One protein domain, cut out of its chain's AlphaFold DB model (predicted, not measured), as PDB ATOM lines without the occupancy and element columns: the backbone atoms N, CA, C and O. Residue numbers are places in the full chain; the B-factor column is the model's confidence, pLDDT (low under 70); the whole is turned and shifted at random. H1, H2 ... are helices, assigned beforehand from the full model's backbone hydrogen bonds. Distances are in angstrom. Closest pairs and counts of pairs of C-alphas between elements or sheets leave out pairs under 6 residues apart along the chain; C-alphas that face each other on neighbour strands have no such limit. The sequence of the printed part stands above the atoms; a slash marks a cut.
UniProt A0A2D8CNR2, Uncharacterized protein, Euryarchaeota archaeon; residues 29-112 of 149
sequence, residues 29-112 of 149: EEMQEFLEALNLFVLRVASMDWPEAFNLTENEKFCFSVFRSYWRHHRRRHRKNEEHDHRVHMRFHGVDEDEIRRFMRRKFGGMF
ATOM      1  N   GLU A  29     -61.440  46.202 -53.872       74.81
ATOM      2  CA  GLU A  29     -60.983  45.232 -52.878       74.81
ATOM      3  C   GLU A  29     -59.827  45.795 -52.038       74.81
ATOM      4  O   GLU A  29     -59.912  45.791 -50.815       74.81
ATOM      5  N   GLU A  30     -58.816  46.407 -52.664       78.38
ATOM      6  CA  GLU A  30     -57.714  47.056 -51.939       78.38
ATOM      7  C   GLU A  30     -58.185  48.212 -51.045       78.38
ATOM      8  O   GLU A  30     -57.660  48.417 -49.949       78.38
ATOM      9  N   MET A  31     -59.179  48.983 -51.498       82.06
ATOM     10  CA  MET A  31     -59.764  50.054 -50.689       82.06
ATOM     11  C   MET A  31     -60.510  49.488 -49.476       82.06
ATOM     12  O   MET A  31     -60.416  50.047 -48.381       82.06
ATOM     13  N   GLN A  32     -61.235  48.382 -49.654       82.69
ATOM     14  CA  GLN A  32     -61.914  47.709 -48.553       82.69
ATOM     15  C   GLN A  32     -60.903  47.156 -47.540       82.69
ATOM     16  O   GLN A  32     -61.035  47.424 -46.346       82.69
ATOM     17  N   GLU A  33     -59.852  46.482 -48.008       84.81
ATOM     18  CA  GLU A  33     -58.769  45.989 -47.152       84.81
ATOM     19  C   GLU A  33     -58.082  47.121 -46.383       84.81
ATOM     20  O   GLU A  33     -57.808  46.987 -45.191       84.81
ATOM     21  N   PHE A  34     -57.844  48.264 -47.033       86.19
ATOM     22  CA  PHE A  34     -57.263  49.438 -46.386       86.19
ATOM     23  C   PHE A  34     -58.133  49.950 -45.232       86.19
ATOM     24  O   PHE A  34     -57.614  50.257 -44.157       86.19
ATOM     25  N   LEU A  35     -59.450  50.043 -45.436       87.50
ATOM     26  CA  LEU A  35     -60.387  50.511 -44.410       87.50
ATOM     27  C   LEU A  35     -60.516  49.515 -43.254       87.50
ATOM     28  O   LEU A  35     -60.525  49.923 -42.092       87.50
ATOM     29  N   GLU A  36     -60.582  48.219 -43.556       88.38
ATOM     30  CA  GLU A  36     -60.604  47.162 -42.543       88.38
ATOM     31  C   GLU A  36     -59.315  47.178 -41.711       88.38
ATOM     32  O   GLU A  36     -59.366  47.177 -40.478       88.38
ATOM     33  N   ALA A  37     -58.158  47.292 -42.367       86.62
ATOM     34  CA  ALA A  37     -56.866  47.392 -41.705       86.62
ATOM     35  C   ALA A  37     -56.737  48.658 -40.853       86.62
ATOM     36  O   ALA A  37     -56.194  48.587 -39.752       86.62
ATOM     37  N   LEU A  38     -57.253  49.799 -41.323       88.94
ATOM     38  CA  LEU A  38     -57.265  51.045 -40.555       88.94
ATOM     39  C   LEU A  38     -58.095  50.891 -39.283       88.94
ATOM     40  O   LEU A  38     -57.633  51.251 -38.203       88.94
ATOM     41  N   ASN A  39     -59.300  50.334 -39.400       88.69
ATOM     42  CA  ASN A  39     -60.188  50.140 -38.260       88.69
ATOM     43  C   ASN A  39     -59.548  49.215 -37.211       88.69
ATOM     44  O   ASN A  39     -59.468  49.558 -36.032       88.69
ATOM     45  N   LEU A  40     -58.995  48.079 -37.650       87.19
ATOM     46  CA  LEU A  40     -58.280  47.153 -36.770       87.19
ATOM     47  C   LEU A  40     -57.048  47.796 -36.129       87.19
ATOM     48  O   LEU A  40     -56.819  47.622 -34.934       87.19
ATOM     49  N   PHE A  41     -56.273  48.559 -36.901       86.94
ATOM     50  CA  PHE A  41     -55.099  49.259 -36.398       86.94
ATOM     51  C   PHE A  41     -55.472  50.264 -35.309       86.94
ATOM     52  O   PHE A  41     -54.859  50.249 -34.248       86.94
ATOM     53  N   VAL A  42     -56.498  51.091 -35.527       86.94
ATOM     54  CA  VAL A  42     -56.957  52.077 -34.537       86.94
ATOM     55  C   VAL A  42     -57.449  51.389 -33.267       86.94
ATOM     56  O   VAL A  42     -57.046  51.788 -32.176       86.94
ATOM     57  N   LEU A  43     -58.252  50.327 -33.386       87.00
ATOM     58  CA  LEU A  43     -58.701  49.544 -32.229       87.00
ATOM     59  C   LEU A  43     -57.518  48.962 -31.450       87.00
ATOM     60  O   LEU A  43     -57.507  48.996 -30.219       87.00
ATOM     61  N   ARG A  44     -56.499  48.460 -32.156       84.94
ATOM     62  CA  ARG A  44     -55.322  47.879 -31.510       84.94
ATOM     63  C   ARG A  44     -54.459  48.933 -30.840       84.94
ATOM     64  O   ARG A  44     -54.048  48.731 -29.703       84.94
ATOM     65  N   VAL A  45     -54.231  50.059 -31.507       83.94
ATOM     66  CA  VAL A  45     -53.518  51.212 -30.952       83.94
ATOM     67  C   VAL A  45     -54.232  51.744 -29.716       83.94
ATOM     68  O   VAL A  45     -53.572  51.972 -28.713       83.94
ATOM     69  N   ALA A  46     -55.558  51.858 -29.731       84.31
ATOM     70  CA  ALA A  46     -56.321  52.290 -28.561       84.31
ATOM     71  C   ALA A  46     -56.242  51.300 -27.384       84.31
ATOM     72  O   ALA A  46     -56.351  51.711 -26.235       84.31
ATOM     73  N   SER A  47     -56.055  50.004 -27.662       84.38
ATOM     74  CA  SER A  47     -55.885  48.970 -26.630       84.38
ATOM     75  C   SER A  47     -54.464  48.859 -26.066       84.38
ATOM     76  O   SER A  47     -54.263  48.129 -25.102       84.38
ATOM     77  N   MET A  48     -53.479  49.502 -26.700       81.00
ATOM     78  CA  MET A  48     -52.073  49.398 -26.321       81.00
ATOM     79  C   MET A  48     -51.669  50.522 -25.371       81.00
ATOM     80  O   MET A  48     -52.045  51.677 -25.566       81.00
ATOM     81  N   ASP A  49     -50.825  50.178 -24.400       77.56
ATOM     82  CA  ASP A  49     -50.176  51.148 -23.526       77.56
ATOM     83  C   ASP A  49     -48.976  51.764 -24.253       77.56
ATOM     84  O   ASP A  49     -47.972  51.098 -24.531       77.56
ATOM     85  N   TRP A  50     -49.107  53.042 -24.603       79.00
ATOM     86  CA  TRP A  50     -48.052  53.815 -25.252       79.00
ATOM     87  C   TRP A  50     -47.237  54.589 -24.219       79.00
ATOM     88  O   TRP A  50     -47.801  55.056 -23.227       79.00
ATOM     89  N   PRO A  51     -45.926  54.777 -24.449       73.81
ATOM     90  CA  PRO A  51     -45.148  55.683 -23.621       73.81
ATOM     91  C   PRO A  51     -45.719  57.101 -23.729       73.81
ATOM     92  O   PRO A  51     -46.217  57.506 -24.779       73.81
ATOM     93  N   GLU A  52     -45.631  57.864 -22.641       67.81
ATOM     94  CA  GLU A  52     -46.249  59.194 -22.512       67.81
ATOM     95  C   GLU A  52     -45.749  60.179 -23.587       67.81
ATOM     96  O   GLU A  52     -46.507  60.995 -24.101       67.81
ATOM     97  N   ALA A  53     -44.493  60.024 -24.021       68.88
ATOM     98  CA  ALA A  53     -43.902  60.789 -25.120       68.88
ATOM     99  C   ALA A  53     -44.451  60.426 -26.518       68.88
ATOM    100  O   ALA A  53     -44.167  61.126 -27.489       68.88
ATOM    101  N   PHE A  54     -45.211  59.334 -26.646       69.94
ATOM    102  CA  PHE A  54     -45.671  58.783 -27.920       69.94
ATOM    103  C   PHE A  54     -47.145  58.362 -27.877       69.94
ATOM    104  O   PHE A  54     -47.519  57.271 -28.313       69.94
ATOM    105  N   ASN A  55     -48.017  59.232 -27.363       72.38
ATOM    106  CA  ASN A  55     -49.439  58.926 -27.316       72.38
ATOM    107  C   ASN A  55     -50.103  59.065 -28.701       72.38
ATOM    108  O   ASN A  55     -50.450  60.154 -29.161       72.38
ATOM    109  N   LEU A  56     -50.312  57.932 -29.372       75.31
ATOM    110  CA  LEU A  56     -50.985  57.871 -30.674       75.31
ATOM    111  C   LEU A  56     -52.493  58.153 -30.596       75.31
ATOM    112  O   LEU A  56     -53.112  58.396 -31.630       75.31
ATOM    113  N   THR A  57     -53.090  58.114 -29.404       75.81
ATOM    114  CA  THR A  57     -54.542  58.278 -29.231       75.81
ATOM    115  C   THR A  57     -54.986  59.741 -29.169       75.81
ATOM    116  O   THR A  57     -56.139  60.040 -29.466       75.81
ATOM    117  N   GLU A  58     -54.078  60.665 -28.853       79.12
ATOM    118  CA  GLU A  58     -54.397  62.092 -28.696       79.12
ATOM    119  C   GLU A  58     -54.465  62.851 -30.028       79.12
ATOM    120  O   GLU A  58     -55.165  63.858 -30.137       79.12
ATOM    121  N   ASN A  59     -53.744  62.388 -31.054       83.12
ATOM    122  CA  ASN A  59     -53.646  63.077 -32.339       83.12
ATOM    123  C   ASN A  59     -54.027  62.160 -33.507       83.12
ATOM    124  O   ASN A  59     -53.216  61.382 -34.012       83.12
ATOM    125  N   GLU A  60     -55.259  62.323 -33.995       84.50
ATOM    126  CA  GLU A  60     -55.820  61.550 -35.111       84.50
ATOM    127  C   GLU A  60     -54.979  61.647 -36.393       84.50
ATOM    128  O   GLU A  60     -54.755  60.648 -37.076       84.50
ATOM    129  N   LYS A  61     -54.462  62.842 -36.717       85.56
ATOM    130  CA  LYS A  61     -53.637  63.054 -37.921       85.56
ATOM    131  C   LYS A  61     -52.311  62.313 -37.816       85.56
ATOM    132  O   LYS A  61     -51.843  61.733 -38.797       85.56
ATOM    133  N   PHE A  62     -51.713  62.332 -36.629       83.94
ATOM    134  CA  PHE A  62     -50.485  61.601 -36.356       83.94
ATOM    135  C   PHE A  62     -50.726  60.090 -36.428       83.94
ATOM    136  O   PHE A  62     -50.021  59.405 -37.168       83.94
ATOM    137  N   CYS A  63     -51.786  59.590 -35.787       85.56
ATOM    138  CA  CYS A  63     -52.193  58.186 -35.862       85.56
ATOM    139  C   CYS A  63     -52.403  57.727 -37.314       85.56
ATOM    140  O   CYS A  63     -51.855  56.706 -37.734       85.56
ATOM    141  N   PHE A  64     -53.100  58.527 -38.127       87.19
ATOM    142  CA  PHE A  64     -53.319  58.226 -39.541       87.19
ATOM    143  C   PHE A  64     -52.018  58.213 -40.361       87.19
ATOM    144  O   PHE A  64     -51.807  57.319 -41.180       87.19
ATOM    145  N   SER A  65     -51.110  59.166 -40.135       86.38
ATOM    146  CA  SER A  65     -49.791  59.192 -40.791       86.38
ATOM    147  C   SER A  65     -48.957  57.949 -40.453       86.38
ATOM    148  O   SER A  65     -48.304  57.336 -41.313       86.38
ATOM    149  N   VAL A  66     -49.020  57.524 -39.191       86.88
ATOM    150  CA  VAL A  66     -48.347  56.322 -38.703       86.88
ATOM    151  C   VAL A  66     -48.963  55.071 -39.324       86.88
ATOM    152  O   VAL A  66     -48.218  54.239 -39.845       86.88
ATOM    153  N   PHE A  67     -50.292  54.982 -39.382       89.56
ATOM    154  CA  PHE A  67     -50.993  53.910 -40.082       89.56
ATOM    155  C   PHE A  67     -50.613  53.850 -41.565       89.56
ATOM    156  O   PHE A  67     -50.253  52.791 -42.066       89.56
ATOM    157  N   ARG A  68     -50.611  54.980 -42.278       87.88
ATOM    158  CA  ARG A  68     -50.233  55.026 -43.699       87.88
ATOM    159  C   ARG A  68     -48.806  54.510 -43.915       87.88
ATOM    160  O   ARG A  68     -48.539  53.785 -44.875       87.88
ATOM    161  N   SER A  69     -47.894  54.844 -43.001       85.94
ATOM    162  CA  SER A  69     -46.525  54.316 -43.002       85.94
ATOM    163  C   SER A  69     -46.490  52.802 -42.751       85.94
ATOM    164  O   SER A  69     -45.781  52.079 -43.456       85.94
ATOM    165  N   TYR A  70     -47.257  52.328 -41.767       86.81
ATOM    166  CA  TYR A  70     -47.397  50.913 -41.417       86.81
ATOM    167  C   TYR A  70     -47.952  50.103 -42.594       86.81
ATOM    168  O   TYR A  70     -47.335  49.130 -43.022       86.81
ATOM    169  N   TRP A  71     -49.050  50.567 -43.191       85.75
ATOM    170  CA  TRP A  71     -49.709  49.956 -44.341       85.75
ATOM    171  C   TRP A  71     -48.764  49.796 -45.534       85.75
ATOM    172  O   TRP A  71     -48.662  48.725 -46.133       85.75
ATOM    173  N   ARG A  72     -47.994  50.844 -45.850       83.44
ATOM    174  CA  ARG A  72     -46.999  50.801 -46.929       83.44
ATOM    175  C   ARG A  72     -45.905  49.773 -46.648       83.44
ATOM    176  O   ARG A  72     -45.488  49.050 -47.552       83.44
ATOM    177  N   HIS A  73     -45.423  49.715 -45.411       81.69
ATOM    178  CA  HIS A  73     -44.414  48.743 -45.007       81.69
ATOM    179  C   HIS A  73     -44.953  47.306 -45.071       81.69
ATOM    180  O   HIS A  73     -44.268  46.423 -45.590       81.69
ATOM    181  N   HIS A  74     -46.196  47.093 -44.639       80.00
ATOM    182  CA  HIS A  74     -46.890  45.814 -44.719       80.00
ATOM    183  C   HIS A  74     -47.068  45.344 -46.175       80.00
ATOM    184  O   HIS A  74     -46.611  44.257 -46.530       80.00
ATOM    185  N   ARG A  75     -47.609  46.191 -47.068       78.94
ATOM    186  CA  ARG A  75     -47.751  45.881 -48.509       78.94
ATOM    187  C   ARG A  75     -46.417  45.519 -49.167       78.94
ATOM    188  O   ARG A  75     -46.340  44.565 -49.936       78.94
ATOM    189  N   ARG A  76     -45.340  46.246 -48.844       76.69
ATOM    190  CA  ARG A  76     -43.994  45.953 -49.371       76.69
ATOM    191  C   ARG A  76     -43.470  44.587 -48.926       76.69
ATOM    192  O   ARG A  76     -42.765  43.947 -49.699       76.69
ATOM    193  N   ARG A  77     -43.774  44.153 -47.701       70.19
ATOM    194  CA  ARG A  77     -43.391  42.820 -47.211       70.19
ATOM    195  C   ARG A  77     -44.184  41.713 -47.889       70.19
ATOM    196  O   ARG A  77     -43.575  40.743 -48.319       70.19
ATOM    197  N   HIS A  78     -45.493  41.895 -48.043       67.06
ATOM    198  CA  HIS A  78     -46.333  40.933 -48.756       67.06
ATOM    199  C   HIS A  78     -45.841  40.702 -50.184       67.06
ATOM    200  O   HIS A  78     -45.568  39.562 -50.549       67.06
ATOM    201  N   ARG A  79     -45.571  41.776 -50.935       66.06
ATOM    202  CA  ARG A  79     -45.074  41.660 -52.315       66.06
ATOM    203  C   ARG A  79     -43.728  40.928 -52.416       66.06
ATOM    204  O   ARG A  79     -43.508  40.168 -53.348       66.06
ATOM    205  N   LYS A  80     -42.821  41.140 -51.452       61.75
ATOM    206  CA  LYS A  80     -41.519  40.444 -51.409       61.75
ATOM    207  C   LYS A  80     -41.650  38.960 -51.058       61.75
ATOM    208  O   LYS A  80     -40.873  38.155 -51.558       61.75
ATOM    209  N   ASN A  81     -42.606  38.601 -50.204       56.25
ATOM    210  CA  ASN A  81     -42.848  37.203 -49.854       56.25
ATOM    211  C   ASN A  81     -43.524  36.434 -50.999       56.25
ATOM    212  O   ASN A  81     -43.197  35.270 -51.206       56.25
ATOM    213  N   GLU A  82     -44.396  37.075 -51.780       53.94
ATOM    214  CA  GLU A  82     -45.028  36.459 -52.961       53.94
ATOM    215  C   GLU A  82     -44.011  36.071 -54.052       53.94
ATOM    216  O   GLU A  82     -44.169  35.041 -54.714       53.94
ATOM    217  N   GLU A  83     -42.929  36.844 -54.207       53.75
ATOM    218  CA  GLU A  83     -41.835  36.530 -55.138       53.75
ATOM    219  C   GLU A  83     -41.007  35.305 -54.710       53.75
ATOM    220  O   GLU A  83     -40.440  34.632 -55.568       53.75
ATOM    221  N   HIS A  84     -40.927  34.997 -53.410       51.03
ATOM    222  CA  HIS A  84     -40.144  33.867 -52.890       51.03
ATOM    223  C   HIS A  84     -40.968  32.608 -52.599       51.03
ATOM    224  O   HIS A  84     -40.402  31.516 -52.574       51.03
ATOM    225  N   ASP A  85     -42.282  32.727 -52.403       44.75
ATOM    226  CA  ASP A  85     -43.132  31.598 -52.027       44.75
ATOM    227  C   ASP A  85     -44.439  31.610 -52.833       44.75
ATOM    228  O   ASP A  85     -45.448  32.206 -52.456       44.75
ATOM    229  N   HIS A  86     -44.424  30.952 -53.996       44.62
ATOM    230  CA  HIS A  86     -45.534  30.883 -54.960       44.62
ATOM    231  C   HIS A  86     -46.782  30.117 -54.474       44.62
ATOM    232  O   HIS A  86     -47.487  29.515 -55.288       44.62
ATOM    233  N   ARG A  87     -47.098  30.075 -53.172       44.59
ATOM    234  CA  ARG A  87     -48.229  29.254 -52.710       44.59
ATOM    235  C   ARG A  87     -48.983  29.667 -51.461       44.59
ATOM    236  O   ARG A  87     -49.861  28.912 -51.047       44.59
ATOM    237  N   VAL A  88     -48.751  30.853 -50.912       43.66
ATOM    238  CA  VAL A  88     -49.599  31.344 -49.822       43.66
ATOM    239  C   VAL A  88     -50.125  32.719 -50.193       43.66
ATOM    240  O   VAL A  88     -49.439  33.721 -50.028       43.66
ATOM    241  N   HIS A  89     -51.368  32.774 -50.683       42.28
ATOM    242  CA  HIS A  89     -52.175  33.985 -50.548       42.28
ATOM    243  C   HIS A  89     -52.336  34.230 -49.046       42.28
ATOM    244  O   HIS A  89     -53.270  33.737 -48.412       42.28
ATOM    245  N   MET A  90     -51.364  34.927 -48.458       46.09
ATOM    246  CA  MET A  90     -51.454  35.460 -47.110       46.09
ATOM    247  C   MET A  90     -52.486  36.581 -47.183       46.09
ATOM    248  O   MET A  90     -52.148  37.755 -47.319       46.09
ATOM    249  N   ARG A  91     -53.764  36.195 -47.158       49.28
ATOM    250  CA  ARG A  91     -54.876  37.090 -46.854       49.28
ATOM    251  C   ARG A  91     -54.468  37.874 -45.614       49.28
ATOM    252  O   ARG A  91     -53.987  37.250 -44.670       49.28
ATOM    253  N   PHE A  92     -54.600  39.201 -45.651       47.62
ATOM    254  CA  PHE A  92     -54.227  40.109 -44.564       47.62
ATOM    255  C   PHE A  92     -54.730  39.542 -43.229       47.62
ATOM    256  O   PHE A  92     -55.919  39.623 -42.922       47.62
ATOM    257  N   HIS A  93     -53.858  38.870 -42.470       53.94
ATOM    258  CA  HIS A  93     -54.311  37.948 -41.421       53.94
ATOM    259  C   HIS A  93     -54.589  38.655 -40.091       53.94
ATOM    260  O   HIS A  93     -54.620  38.033 -39.030       53.94
ATOM    261  N   GLY A  94     -54.870  39.953 -40.175       53.81
ATOM    262  CA  GLY A  94     -55.084  40.829 -39.044       53.81
ATOM    263  C   GLY A  94     -53.796  41.525 -38.637       53.81
ATOM    264  O   GLY A  94     -52.703  40.970 -38.681       53.81
ATOM    265  N   VAL A  95     -53.959  42.779 -38.245       62.25
ATOM    266  CA  VAL A  95     -52.914  43.589 -37.640       62.25
ATOM    267  C   VAL A  95     -52.546  42.970 -36.284       62.25
ATOM    268  O   VAL A  95     -53.318  43.085 -35.331       62.25
ATOM    269  N   ASP A  96     -51.402  42.292 -36.197       74.00
ATOM    270  CA  ASP A  96     -50.899  41.737 -34.937       74.00
ATOM    271  C   ASP A  96     -50.305  42.853 -34.056       74.00
ATOM    272  O   ASP A  96     -49.620  43.761 -34.537       74.00
ATOM    273  N   GLU A  97     -50.554  42.790 -32.748       75.50
ATOM    274  CA  GLU A  97     -50.031  43.754 -31.769       75.50
ATOM    275  C   GLU A  97     -48.510  43.777 -31.791       75.50
ATOM    276  O   GLU A  97     -47.893  44.843 -31.799       75.50
ATOM    277  N   ASP A  98     -47.904  42.593 -31.859       77.62
ATOM    278  CA  ASP A  98     -46.457  42.446 -31.872       77.62
ATOM    279  C   ASP A  98     -45.844  42.947 -33.176       77.62
ATOM    280  O   ASP A  98     -44.701  43.415 -33.180       77.62
ATOM    281  N   GLU A  99     -46.581  42.884 -34.287       79.38
ATOM    282  CA  GLU A  99     -46.137  43.468 -35.547       79.38
ATOM    283  C   GLU A  99     -46.187  44.994 -35.496       79.38
ATOM    284  O   GLU A  99     -45.203  45.638 -35.878       79.38
ATOM    285  N   ILE A 100     -47.270  45.580 -34.968       80.44
ATOM    286  CA  ILE A 100     -47.329  47.029 -34.746       80.44
ATOM    287  C   ILE A 100     -46.188  47.442 -33.818       80.44
ATOM    288  O   ILE A 100     -45.431  48.350 -34.154       80.44
ATOM    289  N   ARG A 101     -45.999  46.758 -32.687       79.69
ATOM    290  CA  ARG A 101     -44.954  47.078 -31.707       79.69
ATOM    291  C   ARG A 101     -43.557  46.993 -32.327       79.69
ATOM    292  O   ARG A 101     -42.751  47.906 -32.147       79.69
ATOM    293  N   ARG A 102     -43.274  45.964 -33.135       82.31
ATOM    294  CA  ARG A 102     -42.012  45.845 -33.892       82.31
ATOM    295  C   ARG A 102     -41.842  46.949 -34.929       82.31
ATOM    296  O   ARG A 102     -40.735  47.461 -35.090       82.31
ATOM    297  N   PHE A 103     -42.903  47.315 -35.645       84.50
ATOM    298  CA  PHE A 103     -42.871  48.424 -36.595       84.50
ATOM    299  C   PHE A 103     -42.571  49.747 -35.888       84.50
ATOM    300  O   PHE A 103     -41.702  50.491 -36.340       84.50
ATOM    301  N   MET A 104     -43.235  50.010 -34.763       81.62
ATOM    302  CA  MET A 104     -43.047  51.232 -33.986       81.62
ATOM    303  C   MET A 104     -41.633  51.311 -33.418       81.62
ATOM    304  O   MET A 104     -40.958  52.305 -33.651       81.62
ATOM    305  N   ARG A 105     -41.124  50.236 -32.802       79.69
ATOM    306  CA  ARG A 105     -39.727  50.165 -32.337       79.69
ATOM    307  C   ARG A 105     -38.725  50.365 -33.470       79.69
ATOM    308  O   ARG A 105     -37.752  51.085 -33.321       79.69
ATOM    309  N   ARG A 106     -38.966  49.780 -34.644       80.94
ATOM    310  CA  ARG A 106     -38.067  49.955 -35.793       80.94
ATOM    311  C   ARG A 106     -38.080  51.384 -36.338       80.94
ATOM    312  O   ARG A 106     -37.044  51.866 -36.778       80.94
ATOM    313  N   LYS A 107     -39.250  52.027 -36.387       78.56
ATOM    314  CA  LYS A 107     -39.431  53.317 -37.071       78.56
ATOM    315  C   LYS A 107     -39.290  54.526 -36.145       78.56
ATOM    316  O   LYS A 107     -38.973  55.610 -36.617       78.56
ATOM    317  N   PHE A 108     -39.524  54.329 -34.853       74.00
ATOM    318  CA  PHE A 108     -39.548  55.357 -33.813       74.00
ATOM    319  C   PHE A 108     -38.750  54.943 -32.568       74.00
ATOM    320  O   PHE A 108     -38.961  55.518 -31.510       74.00
ATOM    321  N   GLY A 109     -37.853  53.953 -32.671       63.94
ATOM    322  CA  GLY A 109     -37.160  53.322 -31.537       63.94
ATOM    323  C   GLY A 109     -36.537  54.281 -30.529       63.94
ATOM    324  O   GLY A 109     -36.678  54.046 -29.339       63.94
ATOM    325  N   GLY A 110     -35.991  55.414 -30.981       66.12
ATOM    326  CA  GLY A 110     -35.444  56.443 -30.085       66.12
ATOM    327  C   GLY A 110     -36.472  57.163 -29.195       66.12
ATOM    328  O   GLY A 110     -36.081  57.912 -28.313       66.12
ATOM    329  N   MET A 111     -37.779  56.968 -29.408       57.91
ATOM    330  CA  MET A 111     -38.857  57.446 -28.522       57.91
ATOM    331  C   MET A 111     -39.472  56.327 -27.663       57.91
ATOM    332  O   MET A 111     -40.321  56.605 -26.821       57.91
ATOM    333  N   PHE A 112     -39.087  55.066 -27.895       53.97
ATOM    334  CA  PHE A 112     -39.579  53.876 -27.183       53.97
ATOM    335  C   PHE A 112     -38.569  53.334 -26.157       53.97
ATOM    336  O   PHE A 112     -38.779  52.243 -25.627       53.97
TER     337      PHE A 112
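What this domain is: This is residues 29 to 112 of the 149 residues of an uncharacterized protein of Euryarchaeota archaeon (UniProt A0A2D8CNR2). Three helices make a loose triangle: the long H2 crosses H1 steeply, and the shorter H3 lies near both, with few contacts between them. Residues 83 to 88, of which 83 and 84 belong to H2, stick out. The 84 printed residues hold H1, H2 and H3 in that order, with no named strand: all helix, compact with a radius of gyration of the C-alphas of 13.6 A, spanning 43 by 27 by 18 A.

How they stand to each other: H1, residues 29 to 47, touches H2, residues 60 to 84, with residues 34 to 42 alone; the closest C-alphas, of Leu 38 and Phe 67, are 6.9 A apart, at a steep tilt of 57 degrees, opposite ways. H3, residues 97 to 111, is close to H2 but not clearly touching, the closest C-alphas, of Tyr 70 and Phe 103, being 7.1 A apart. Every O i to N i+4 pair is within hydrogen-bond range in H1, 20 of 21 in H2 and 9 of 11 in H3.

Where its parts are: H1 begins at C-alpha 29 (-60.983, 45.232, -52.878) and is 27.0 A long; H2 is 36.4 A. H3, 18.0 A, ends at C-alpha 111 (-38.857, 57.446, -28.522).

The domain as a whole: Both links are long, and the printed part has no cut. Residues 52 to 54, 78 to 95 and 109 to 112 are under pLDDT 70.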